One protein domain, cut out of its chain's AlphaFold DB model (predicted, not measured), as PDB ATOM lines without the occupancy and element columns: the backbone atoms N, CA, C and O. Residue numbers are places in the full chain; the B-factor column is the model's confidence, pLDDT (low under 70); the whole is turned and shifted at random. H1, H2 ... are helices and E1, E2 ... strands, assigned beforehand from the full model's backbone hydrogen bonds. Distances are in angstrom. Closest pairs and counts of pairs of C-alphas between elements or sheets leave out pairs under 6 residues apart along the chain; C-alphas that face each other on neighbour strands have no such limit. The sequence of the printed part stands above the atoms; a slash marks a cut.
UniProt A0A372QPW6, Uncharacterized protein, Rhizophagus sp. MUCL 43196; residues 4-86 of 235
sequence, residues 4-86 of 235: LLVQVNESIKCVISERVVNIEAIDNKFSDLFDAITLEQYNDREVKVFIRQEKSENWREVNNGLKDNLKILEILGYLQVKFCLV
ATOM      1  N   LEU A   4     -32.039 -38.061 -24.067       86.12
ATOM      2  CA  LEU A   4     -32.391 -36.803 -24.710       86.12
ATOM      3  C   LEU A   4     -31.365 -36.436 -25.765       86.12
ATOM      4  O   LEU A   4     -30.164 -36.580 -25.549       86.12
ATOM      5  N   LEU A   5     -31.849 -35.889 -26.872       87.62
ATOM      6  CA  LEU A   5     -31.030 -35.135 -27.807       87.62
ATOM      7  C   LEU A   5     -31.046 -33.673 -27.379       87.62
ATOM      8  O   LEU A   5     -32.090 -33.019 -27.411       87.62
ATOM      9  N   VAL A   6     -29.892 -33.167 -26.961       89.31
ATOM     10  CA  VAL A   6     -29.782 -31.825 -26.400       89.31
ATOM     11  C   VAL A   6     -28.817 -30.977 -27.207       89.31
ATOM     12  O   VAL A   6     -27.726 -31.425 -27.551       89.31
ATOM     13  N   GLN A   7     -29.219 -29.745 -27.498       91.12
ATOM     14  CA  GLN A   7     -28.388 -28.752 -28.175       91.12
ATOM     15  C   GLN A   7     -28.465 -27.400 -27.465       91.12
ATOM     16  O   GLN A   7     -29.473 -27.073 -26.830       91.12
ATOM     17  N   VAL A   8     -27.407 -26.602 -27.607       88.88
ATOM     18  CA  VAL A   8     -27.344 -25.237 -27.069       88.88
ATOM     19  C   VAL A   8     -27.085 -24.263 -28.201       88.88
ATOM     20  O   VAL A   8     -26.148 -24.425 -28.988       88.88
ATOM     21  N   ASN A   9     -27.915 -23.232 -28.265       85.94
ATOM     22  CA  ASN A   9     -27.904 -22.217 -29.295       85.94
ATOM     23  C   ASN A   9     -27.737 -20.830 -28.674       85.94
ATOM     24  O   ASN A   9     -28.272 -20.532 -27.610       85.94
ATOM     25  N   GLU A  10     -27.053 -19.960 -29.398       83.50
ATOM     26  CA  GLU A  10     -27.031 -18.520 -29.179       83.50
ATOM     27  C   GLU A  10     -27.780 -17.898 -30.357       83.50
ATOM     28  O   GLU A  10     -27.335 -17.982 -31.509       83.50
ATOM     29  N   SER A  11     -28.983 -17.380 -30.100       73.69
ATOM     30  CA  SER A  11     -29.910 -16.950 -31.154       73.69
ATOM     31  C   SER A  11     -30.156 -18.073 -32.192       73.69
ATOM     32  O   SER A  11     -30.739 -19.115 -31.874       73.69
ATOM     33  N   ILE A  12     -29.703 -17.897 -33.439       70.56
ATOM     34  CA  ILE A  12     -29.813 -18.894 -34.523       70.56
ATOM     35  C   ILE A  12     -28.577 -19.797 -34.660       70.56
ATOM     36  O   ILE A  12     -28.617 -20.782 -35.397       70.56
ATOM     37  N   LYS A  13     -27.474 -19.475 -33.977       78.12
ATOM     38  CA  LYS A  13     -26.204 -20.195 -34.083       78.12
ATOM     39  C   LYS A  13     -26.173 -21.337 -33.072       78.12
ATOM     40  O   LYS A  13     -26.386 -21.124 -31.886       78.12
ATOM     41  N   CYS A  14     -25.877 -22.550 -33.530       81.44
ATOM     42  CA  CYS A  14     -25.622 -23.674 -32.634       81.44
ATOM     43  C   CYS A  14     -24.210 -23.537 -32.042       81.44
ATOM     44  O   CYS A  14     -23.236 -23.416 -32.787       81.44
ATOM     45  N   VAL A  15     -24.120 -23.498 -30.714       83.62
ATOM     46  CA  VAL A  15     -22.862 -23.383 -29.956       83.62
ATOM     47  C   VAL A  15     -22.420 -24.760 -29.474       83.62
ATOM     48  O   VAL A  15     -21.240 -25.096 -29.549       83.62
ATOM     49  N   ILE A  16     -23.379 -25.586 -29.056       82.19
ATOM     50  CA  ILE A  16     -23.157 -26.988 -28.712       82.19
ATOM     51  C   ILE A  16     -24.085 -27.831 -29.576       82.19
ATOM     52  O   ILE A  16     -25.306 -27.801 -29.400       82.19
ATOM     53  N   SER A  17     -23.480 -28.568 -30.510       83.44
ATOM     54  CA  SER A  17     -24.172 -29.511 -31.389       83.44
ATOM     55  C   SER A  17     -24.941 -30.565 -30.598       83.44
ATOM     56  O   SER A  17     -24.574 -30.893 -29.472       83.44
ATOM     57  N   GLU A  18     -25.973 -31.118 -31.233       84.94
ATOM     58  CA  GLU A  18     -26.845 -32.156 -30.678       84.94
ATOM     59  C   GLU A  18     -26.034 -33.307 -30.049       84.94
ATOM     60  O   GLU A  18     -25.217 -33.954 -30.711       84.94
ATOM     61  N   ARG A  19     -26.248 -33.547 -28.751       82.81
ATOM     62  CA  ARG A  19     -25.608 -34.605 -27.957       82.81
ATOM     63  C   ARG A  19     -26.659 -35.475 -27.288       82.81
ATOM     64  O   ARG A  19     -27.707 -34.983 -26.883       82.81
ATOM     65  N   VAL A  20     -26.352 -36.763 -27.153       82.56
ATOM     66  CA  VAL A  20     -27.195 -37.713 -26.422       82.56
ATOM     67  C   VAL A  20     -26.845 -37.651 -24.938       82.56
ATOM     68  O   VAL A  20     -25.688 -37.857 -24.576       82.56
ATOM     69  N   VAL A  21     -27.837 -37.381 -24.090       82.31
ATOM     70  CA  VAL A  21     -27.673 -37.258 -22.634       82.31
ATOM     71  C   VAL A  21     -28.627 -38.211 -21.918       82.31
ATOM     72  O   VAL A  21     -29.800 -38.298 -22.278       82.31
ATOM     73  N   ASN A  22     -28.125 -38.939 -20.917       78.94
ATOM     74  CA  ASN A  22     -28.941 -39.786 -20.043       78.94
ATOM     75  C   ASN A  22     -29.420 -38.971 -18.832       78.94
ATOM     76  O   ASN A  22     -28.596 -38.403 -18.118       78.94
ATOM     77  N   ILE A  23     -30.735 -38.937 -18.598       68.44
ATOM     78  CA  ILE A  23     -31.348 -38.150 -17.516       68.44
ATOM     79  C   ILE A  23     -31.161 -38.798 -16.134       68.44
ATOM     80  O   ILE A  23     -31.164 -38.090 -15.137       68.44
ATOM     81  N   GLU A  24     -30.947 -40.116 -16.037       66.00
ATOM     82  CA  GLU A  24     -30.835 -40.808 -14.732       66.00
ATOM     83  C   GLU A  24     -29.633 -40.345 -13.880       66.00
ATOM     84  O   GLU A  24     -29.569 -40.657 -12.694       66.00
ATOM     85  N   ALA A  25     -28.696 -39.591 -14.468       57.31
ATOM     86  CA  ALA A  25     -27.504 -39.057 -13.807       57.31
ATOM     87  C   ALA A  25     -27.603 -37.564 -13.425       57.31
ATOM     88  O   ALA A  25     -26.615 -37.002 -12.959       57.31
ATOM     89  N   ILE A  26     -28.744 -36.911 -13.664       62.38
ATOM     90  CA  ILE A  26     -28.900 -35.454 -13.550       62.38
ATOM     91  C   ILE A  26     -30.050 -35.149 -12.586       62.38
ATOM     92  O   ILE A  26     -31.088 -35.813 -12.619       62.38
ATOM     93  N   ASP A  27     -29.865 -34.149 -11.721       63.72
ATOM     94  CA  ASP A  27     -30.938 -33.656 -10.859       63.72
ATOM     95  C   ASP A  27     -32.150 -33.200 -11.698       63.72
ATOM     96  O   ASP A  27     -32.067 -32.889 -12.885       63.72
ATOM     97  N   ASN A  28     -33.343 -33.267 -11.105       75.81
ATOM     98  CA  ASN A  28     -34.611 -33.305 -11.845       75.81
ATOM     99  C   ASN A  28     -35.001 -31.992 -12.576       75.81
ATOM    100  O   ASN A  28     -36.176 -31.849 -12.922       75.81
ATOM    101  N   LYS A  29     -34.116 -31.011 -12.793       88.06
ATOM    102  CA  LYS A  29     -34.456 -29.724 -13.430       88.06
ATOM    103  C   LYS A  29     -33.689 -29.456 -14.720       88.06
ATOM    104  O   LYS A  29     -32.608 -29.978 -14.971       88.06
ATOM    105  N   PHE A  30     -34.264 -28.585 -15.550       89.00
ATOM    106  CA  PHE A  30     -33.609 -28.119 -16.773       89.00
ATOM    107  C   PHE A  30     -32.316 -27.334 -16.503       89.00
ATOM    108  O   PHE A  30     -31.433 -27.374 -17.354       89.00
ATOM    109  N   SER A  31     -32.189 -26.664 -15.350       88.88
ATOM    110  CA  SER A  31     -30.933 -26.048 -14.889       88.88
ATOM    111  C   SER A  31     -29.800 -27.063 -14.820       88.88
ATOM    112  O   SER A  31     -28.760 -26.865 -15.427       88.88
ATOM    113  N   ASP A  32     -30.052 -28.201 -14.186       86.62
ATOM    114  CA  ASP A  32     -29.021 -29.191 -13.889       86.62
ATOM    115  C   ASP A  32     -28.538 -29.856 -15.192       86.62
ATOM    116  O   ASP A  32     -27.349 -30.097 -15.399       86.62
ATOM    117  N   LEU A  33     -29.468 -30.073 -16.134       88.31
ATOM    118  CA  LEU A  33     -29.158 -30.522 -17.494       88.31
ATOM    119  C   LEU A  33     -28.358 -29.479 -18.284       88.31
ATOM    120  O   LEU A  33     -27.454 -29.837 -19.040       88.31
ATOM    121  N   PHE A  34     -28.706 -28.201 -18.150       89.00
ATOM    122  CA  PHE A  34     -28.009 -27.112 -18.824       89.00
ATOM    123  C   PHE A  34     -26.576 -26.963 -18.305       89.00
ATOM    124  O   PHE A  34     -25.643 -26.912 -19.111       89.00
ATOM    125  N   ASP A  35     -26.386 -26.981 -16.989       86.88
ATOM    126  CA  ASP A  35     -25.083 -26.856 -16.334       86.88
ATOM    127  C   ASP A  35     -24.178 -28.038 -16.701       86.88
ATOM    128  O   ASP A  35     -23.032 -27.843 -17.116       86.88
ATOM    129  N   ALA A  36     -24.722 -29.263 -16.694       85.06
ATOM    130  CA  ALA A  36     -23.997 -30.466 -17.102       85.06
ATOM    131  C   ALA A  36     -23.501 -30.409 -18.559       85.06
ATOM    132  O   ALA A  36     -22.433 -30.935 -18.882       85.06
ATOM    133  N   ILE A  37     -24.262 -29.780 -19.460       85.88
ATOM    134  CA  ILE A  37     -23.910 -29.681 -20.885       85.88
ATOM    135  C   ILE A  37     -22.953 -28.524 -21.154       85.88
ATOM    136  O   ILE A  37     -22.078 -28.635 -22.017       85.88
ATOM    137  N   THR A  38     -23.139 -27.411 -20.454       85.12
ATOM    138  CA  THR A  38     -22.377 -26.181 -20.677       85.12
ATOM    139  C   THR A  38     -21.116 -26.081 -19.833       85.12
ATOM    140  O   THR A  38     -20.309 -25.191 -20.091       85.12
ATOM    141  N   LEU A  39     -20.917 -26.992 -18.875       82.62
ATOM    142  CA  LEU A  39     -19.829 -26.927 -17.895       82.62
ATOM    143  C   LEU A  39     -19.821 -25.570 -17.169       82.62
ATOM    144  O   LEU A  39     -18.763 -24.968 -17.000       82.62
ATOM    145  N   GLU A  40     -21.014 -25.069 -16.825       78.19
ATOM    146  CA  GLU A  40     -21.241 -23.806 -16.099       78.19
ATOM    147  C   GLU A  40     -20.744 -22.527 -16.813       78.19
ATOM    148  O   GLU A  40     -20.669 -21.450 -16.224       78.19
ATOM    149  N   GLN A  41     -20.438 -22.592 -18.115       74.06
ATOM    150  CA  GLN A  41     -19.858 -21.463 -18.863       74.06
ATOM    151  C   GLN A  41     -20.818 -20.284 -19.112       74.06
ATOM    152  O   GLN A  41     -20.376 -19.224 -19.559       74.06
ATOM    153  N   TYR A  42     -22.122 -20.450 -18.872       77.75
ATOM    154  CA  TYR A  42     -23.152 -19.477 -19.268       77.75
ATOM    155  C   TYR A  42     -24.125 -19.098 -18.141       77.75
ATOM    156  O   TYR A  42     -25.218 -18.611 -18.431       77.75
ATOM    157  N   ASN A  43     -23.736 -19.280 -16.876       71.94
ATOM    158  CA  ASN A  43     -24.617 -19.084 -15.713       71.94
ATOM    159  C   ASN A  43     -25.171 -17.652 -15.573       71.94
ATOM    160  O   ASN A  43     -26.254 -17.464 -15.025       71.94
ATOM    161  N   ASP A  44     -24.476 -16.650 -16.119       73.62
ATOM    162  CA  ASP A  44     -24.881 -15.237 -16.042       73.62
ATOM    163  C   ASP A  44     -25.867 -14.808 -17.144       73.62
ATOM    164  O   ASP A  44     -26.239 -13.633 -17.234       73.62
ATOM    165  N   ARG A  45     -26.270 -15.723 -18.034       79.44
ATOM    166  CA  ARG A  45     -27.123 -15.411 -19.190       79.44
ATOM    167  C   ARG A  45     -28.549 -15.900 -18.986       79.44
ATOM    168  O   ARG A  45     -28.790 -16.974 -18.447       79.44
ATOM    169  N   GLU A  46     -29.513 -15.131 -19.487       85.00
ATOM    170  CA  GLU A  46     -30.900 -15.589 -19.549       85.00
ATOM    171  C   GLU A  46     -31.030 -16.703 -20.602       85.00
ATOM    172  O   GLU A  46     -30.561 -16.567 -21.734       85.00
ATOM    173  N   VAL A  47     -31.660 -17.821 -20.227       88.75
ATOM    174  CA  VAL A  47     -31.786 -19.013 -21.077       88.75
ATOM    175  C   VAL A  47     -33.250 -19.381 -21.263       88.75
ATOM    176  O   VAL A  47     -33.980 -19.621 -20.300       88.75
ATOM    177  N   LYS A  48     -33.661 -19.504 -22.524       91.88
ATOM    178  CA  LYS A  48     -34.958 -20.062 -22.912       91.88
ATOM    179  C   LYS A  48     -34.824 -21.546 -23.217       91.88
ATOM    180  O   LYS A  48     -33.892 -21.965 -23.905       91.88
ATOM    181  N   VAL A  49     -35.778 -22.337 -22.740       91.44
ATOM    182  CA  VAL A  49     -35.802 -23.790 -22.934       91.44
ATOM    183  C   VAL A  49     -36.885 -24.137 -23.940       91.44
ATOM    184  O   VAL A  49     -38.027 -23.703 -23.812       91.44
ATOM    185  N   PHE A  50     -36.529 -24.937 -24.936       91.81
ATOM    186  CA  PHE A  50     -37.444 -25.419 -25.956       91.81
ATOM    187  C   PHE A  50     -37.421 -26.939 -26.035       91.81
ATOM    188  O   PHE A  50     -36.361 -27.552 -25.932       91.81
ATOM    189  N   ILE A  51     -38.579 -27.535 -26.292       91.19
ATOM    190  CA  ILE A  51     -38.755 -28.984 -26.389       91.19
ATOM    191  C   ILE A  51     -39.520 -29.358 -27.659       91.19
ATOM    192  O   ILE A  51     -40.327 -28.572 -28.165       91.19
ATOM    193  N   ARG A  52     -39.260 -30.550 -28.200       90.81
ATOM    194  CA  ARG A  52     -40.056 -31.148 -29.288       90.81
ATOM    195  C   ARG A  52     -39.970 -32.670 -29.275       90.81
ATOM    196  O   ARG A  52     -39.013 -33.235 -28.737       90.81
ATOM    197  N   GLN A  53     -41.004 -33.322 -29.796       85.69
ATOM    198  CA  GLN A  53     -41.095 -34.778 -29.782       85.69
ATOM    199  C   GLN A  53     -40.288 -35.370 -30.940       85.69
ATOM    200  O   GLN A  53     -39.439 -36.234 -30.737       85.69
ATOM    201  N   GLU A  54     -40.470 -34.812 -32.137       80.12
ATOM    202  CA  GLU A  54     -39.812 -35.259 -33.365       80.12
ATOM    203  C   GLU A  54     -39.078 -34.118 -34.075       80.12
ATOM    204  O   GLU A  54     -39.345 -32.937 -33.850       80.12
ATOM    205  N   LYS A  55     -38.148 -34.455 -34.981       77.50
ATOM    206  CA  LYS A  55     -37.380 -33.444 -35.734       77.50
ATOM    207  C   LYS A  55     -38.239 -32.614 -36.696       77.50
ATOM    208  O   LYS A  55     -37.835 -31.501 -37.035       77.50
ATOM    209  N   SER A  56     -39.370 -33.162 -37.129       76.50
ATOM    210  CA  SER A  56     -40.378 -32.546 -37.998       76.50
ATOM    211  C   SER A  56     -41.262 -31.531 -37.266       76.50
ATOM    212  O   SER A  56     -41.847 -30.666 -37.913       76.50
ATOM    213  N   GLU A  57     -41.357 -31.613 -35.935       83.81
ATOM    214  CA  GLU A  57     -42.180 -30.708 -35.139       83.81
ATOM    215  C   GLU A  57     -41.512 -29.349 -34.900       83.81
ATOM    216  O   GLU A  57     -40.285 -29.218 -34.774       83.81
ATOM    217  N   ASN A  58     -42.365 -28.336 -34.744       85.75
ATOM    218  CA  ASN A  58     -41.958 -27.027 -34.258       85.75
ATOM    219  C   ASN A  58     -41.519 -27.103 -32.791       85.75
ATOM    220  O   ASN A  58     -42.089 -27.828 -31.977       85.75
ATOM    221  N   TRP A  59     -40.517 -26.296 -32.448       89.94
ATOM    222  CA  TRP A  59     -40.072 -26.122 -31.070       89.94
ATOM    223  C   TRP A  59     -41.166 -25.471 -30.221       89.94
ATOM    224  O   TRP A  59     -41.736 -24.457 -30.624       89.94
ATOM    225  N   ARG A  60     -41.407 -26.017 -29.028       89.06
ATOM    226  CA  ARG A  60     -42.309 -25.449 -28.018       89.06
ATOM    227  C   ARG A  60     -41.496 -24.886 -26.861       89.06
ATOM    228  O   ARG A  60     -40.610 -25.572 -26.365       89.06
ATOM    229  N   GLU A  61     -41.762 -23.643 -26.469       90.50
ATOM    230  CA  GLU A  61     -41.101 -23.003 -25.323       90.50
ATOM    231  C   GLU A  61     -41.650 -23.565 -24.004       90.50
ATOM    232  O   GLU A  61     -42.851 -23.804 -23.874       90.50
ATOM    233  N   VAL A  62     -40.767 -23.794 -23.034       88.12
ATOM    234  CA  VAL A  62     -41.118 -24.234 -21.679       88.12
ATOM    235  C   VAL A  62     -41.314 -23.000 -20.802       88.12
ATOM    236  O   VAL A  62     -40.382 -22.219 -20.619       88.12
ATOM    237  N   ASN A  63     -42.514 -22.833 -20.240       80.69
ATOM    238  CA  ASN A  63     -42.916 -21.597 -19.562       80.69
ATOM    239  C   ASN A  63     -42.043 -21.224 -18.350       80.69
ATOM    240  O   ASN A  63     -41.676 -20.059 -18.239       80.69
ATOM    241  N   ASN A  64     -41.670 -22.161 -17.458       84.25
ATOM    242  CA  ASN A  64     -40.757 -21.828 -16.347       84.25
ATOM    243  C   ASN A  64     -39.275 -22.042 -16.707       84.25
ATOM    244  O   ASN A  64     -38.413 -21.983 -15.822       84.25
ATOM    245  N   GLY A  65     -38.964 -22.284 -17.985       89.06
ATOM    246  CA  GLY A  65     -37.604 -22.404 -18.506       89.06
ATOM    247  C   GLY A  65     -36.733 -23.373 -17.701       89.06
ATOM    248  O   GLY A  65     -37.105 -24.522 -17.476       89.06
ATOM    249  N   LEU A  66     -35.573 -22.890 -17.241       87.62
ATOM    250  CA  LEU A  66     -34.611 -23.680 -16.459       87.62
ATOM    251  C   LEU A  66     -35.158 -24.171 -15.107       87.62
ATOM    252  O   LEU A  66     -34.646 -25.144 -14.557       87.62
ATOM    253  N   LYS A  67     -36.189 -23.516 -14.556       86.88
ATOM    254  CA  LYS A  67     -36.749 -23.855 -13.238       86.88
ATOM    255  C   LYS A  67     -37.723 -25.033 -13.289       86.88
ATOM    256  O   LYS A  67     -38.043 -25.577 -12.230       86.88
ATOM    257  N   ASP A  68     -38.206 -25.400 -14.477       86.25
ATOM    258  CA  ASP A  68     -39.131 -26.519 -14.643       86.25
ATOM    259  C   ASP A  68     -38.444 -27.877 -14.451       86.25
ATOM    260  O   ASP A  68     -37.223 -28.029 -14.549       86.25
ATOM    261  N   ASN A  69     -39.267 -28.882 -14.155       86.75
ATOM    262  CA  ASN A  69     -38.817 -30.241 -13.894       86.75
ATOM    263  C   ASN A  69     -38.700 -31.052 -15.196       86.75
ATOM    264  O   ASN A  69     -39.627 -31.061 -16.006       86.75
ATOM    265  N   LEU A  70     -37.609 -31.805 -15.356       86.94
ATOM    266  CA  LEU A  70     -37.366 -32.689 -16.502       86.94
ATOM    267  C   LEU A  70     -38.413 -33.805 -16.640       86.94
ATOM    268  O   LEU A  70     -38.617 -34.300 -17.747       86.94
ATOM    269  N   LYS A  71     -39.141 -34.161 -15.571       82.81
ATOM    270  CA  LYS A  71     -40.237 -35.153 -15.593       82.81
ATOM    271  C   LYS A  71     -41.319 -34.839 -16.621       82.81
ATOM    272  O   LYS A  71     -41.988 -35.753 -17.096       82.81
ATOM    273  N   ILE A  72     -41.487 -33.570 -17.001       82.00
ATOM    274  CA  ILE A  72     -42.427 -33.192 -18.060       82.00
ATOM    275  C   ILE A  72     -42.073 -33.843 -19.406       82.00
ATOM    276  O   ILE A  72     -42.968 -34.163 -20.186       82.00
ATOM    277  N   LEU A  73     -40.782 -34.086 -19.661       84.50
ATOM    278  CA  LEU A  73     -40.299 -34.740 -20.877       84.50
ATOM    279  C   LEU A  73     -40.713 -36.210 -20.914       84.50
ATOM    280  O   LEU A  73     -41.144 -36.693 -21.954       84.50
ATOM    281  N   GLU A  74     -40.632 -36.895 -19.772       80.12
ATOM    282  CA  GLU A  74     -41.028 -38.298 -19.642       80.12
ATOM    283  C   GLU A  74     -42.549 -38.464 -19.752       80.12
ATOM    284  O   GLU A  74     -43.022 -39.289 -20.529       80.12
ATOM    285  N   ILE A  75     -43.319 -37.631 -19.041       80.81
ATOM    286  CA  ILE A  75     -44.790 -37.705 -19.025       80.81
ATOM    287  C   ILE A  75     -45.384 -37.398 -20.404       80.81
ATOM    288  O   ILE A  75     -46.357 -38.031 -20.811       80.81
ATOM    289  N   LEU A  76     -44.823 -36.417 -21.116       82.38
ATOM    290  CA  LEU A  76     -45.354 -35.956 -22.402       82.38
ATOM    291  C   LEU A  76     -44.614 -36.540 -23.618       82.38
ATOM    292  O   LEU A  76     -44.995 -36.254 -24.750       82.38
ATOM    293  N   GLY A  77     -43.577 -37.356 -23.406       83.19
ATOM    294  CA  GLY A  77     -42.848 -38.053 -24.469       83.19
ATOM    295  C   GLY A  77     -41.951 -37.163 -25.336       83.19
ATOM    296  O   GLY A  77     -41.758 -37.466 -26.512       83.19
ATOM    297  N   TYR A  78     -41.407 -36.071 -24.795       87.19
ATOM    298  CA  TYR A  78     -40.462 -35.204 -25.506       87.19
ATOM    299  C   TYR A  78     -39.037 -35.759 -25.427       87.19
ATOM    300  O   TYR A  78     -38.520 -36.002 -24.340       87.19
ATOM    301  N   LEU A  79     -38.376 -35.900 -26.577       86.62
ATOM    302  CA  LEU A  79     -37.030 -36.484 -26.666       86.62
ATOM    303  C   LEU A  79     -35.940 -35.464 -26.999       86.62
ATOM    304  O   LEU A  79     -34.755 -35.795 -26.957       86.62
ATOM    305  N   GLN A  80     -36.316 -34.237 -27.367       89.62
ATOM    306  CA  GLN A  80     -35.366 -33.224 -27.813       89.62
ATOM    307  C   GLN A  80     -35.505 -31.944 -27.014       89.62
ATOM    308  O   GLN A  80     -36.609 -31.413 -26.872       89.62
ATOM    309  N   VAL A  81     -34.367 -31.431 -26.559       91.38
ATOM    310  CA  VAL A  81     -34.261 -30.202 -25.775       91.38
ATOM    311  C   VAL A  81     -33.298 -29.249 -26.473       91.38
ATOM    312  O   VAL A  81     -32.225 -29.631 -26.937       91.38
ATOM    313  N   LYS A  82     -33.683 -27.982 -26.562       92.88
ATOM    314  CA  LYS A  82     -32.850 -26.901 -27.079       92.88
ATOM    315  C   LYS A  82     -32.814 -25.780 -26.056       92.88
ATOM    316  O   LYS A  82     -33.851 -25.207 -25.733       92.88
ATOM    317  N   PHE A  83     -31.615 -25.437 -25.617       92.19
ATOM    318  CA  PHE A  83     -31.371 -24.248 -24.815       92.19
ATOM    319  C   PHE A  83     -30.986 -23.093 -25.733       92.19
ATOM    320  O   PHE A  83     -30.125 -23.250 -26.593       92.19
ATOM    321  N   CYS A  84     -31.629 -21.943 -25.574       89.69
ATOM    322  CA  CYS A  84     -31.317 -20.728 -26.313       89.69
ATOM    323  C   CYS A  84     -30.860 -19.646 -25.337       89.69
ATOM    324  O   CYS A  84     -31.657 -19.176 -24.527       89.69
ATOM    325  N   LEU A  85     -29.598 -19.240 -25.447       88.44
ATOM    326  CA  LEU A  85     -29.065 -18.071 -24.758       88.44
ATOM    327  C   LEU A  85     -29.726 -16.822 -25.351       88.44
ATOM    328  O   LEU A  85     -29.663 -16.605 -26.565       88.44
ATOM    329  N   VAL A  86     -30.376 -16.029 -24.505       82.81
ATOM    330  CA  VAL A  86     -30.934 -14.730 -24.878       82.81
ATOM    331  C   VAL A  86     -29.780 -13.731 -24.915       82.81
ATOM    332  O   VAL A  86     -29.035 -13.589 -23.944       82.81
TER     333      VAL A  86
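Overview. This is residues 4 to 86 of the 235 residues of an uncharacterized protein of Rhizophagus sp. MUCL 43196 (UniProt A0A372QPW6). A twisted sheet of four strands makes a wall, with the helix H1 packed over one face and the other face largely bare. The short helix H2 only grazes the sheet, and a long link, residues 53 to 70, runs from E3 to H2, its residues 60 to 61 pairing beside that edge strand. The printed part has 83 residues, with four named strands and two named helices in the order E1, E2, H1, E3, H2, E4. The sheet is mixed, in the order E2, E1, E4, E3, and the class is mixed, helices and strands. The whole is compact, with a radius of gyration of the C-alphas of 11.5 A, and rounded, spanning 30 by 28 by 23 A.

Arrangement. The inner strands E1, residues 4 to 10, and E4, residues 80 to 85, are parallel at 19 degrees, with N 9 and O 83 2.8 A apart, within hydrogen-bond range. E2, residues 13 to 22, is an edge strand and forms a hairpin with E1; they are antiparallel at 160 degrees, with N 6 and O 19 at 2.8 A. E3, residues 47 to 52, is the other edge strand, antiparallel to E4 at 158 degrees, with N 50 and O 82 at 2.8 A. E2 and E3 are apart. Residues 50 to 51 of E3 also pair, antiparallel, with residues 60 to 61. H1, residues 30 to 38, is on the sheet; its closest C-alphas to E4 are those of Phe 34 and Phe 83, 7.4 A apart. E2, H1 and E3 form a split strand-helix-strand unit, two strands running the same way with E1 and E4 between them in the sheet, and its crossover is right-handed. H2, residues 71 to 76, only grazes the sheet with its residues 73 to 76, and is apart from H1. In H1 and H2 every O i to N i+4 pair is within hydrogen-bond range.

Along the chain. E1 begins at C-alpha 4, (-32.391, -36.803, -24.710), and spans 19.6 A. E2 is the longest strand, residues 13 to 22, at 24.3 A. H1, residues 30 to 38, spans 12.0 A from C-alpha 30 at (-33.609, -28.119, -16.773). E3, residues 47 to 52, spans 16.8 A, and H2, residues 71 to 76, 8.6 A. E4, residues 80 to 85, spans 16.7 A and ends at C-alpha 85, (-29.065, -18.071, -24.758).

Size, cuts and confidence. The two C-alphas farthest apart, those of Asp 44 and Ser 56, are 32.0 A apart. The printed part has no cut. The link from E3 to H2 is long, with 18 residues. The mean pLDDT of the printed part is 83.4, and residues 23 to 27 are under 70.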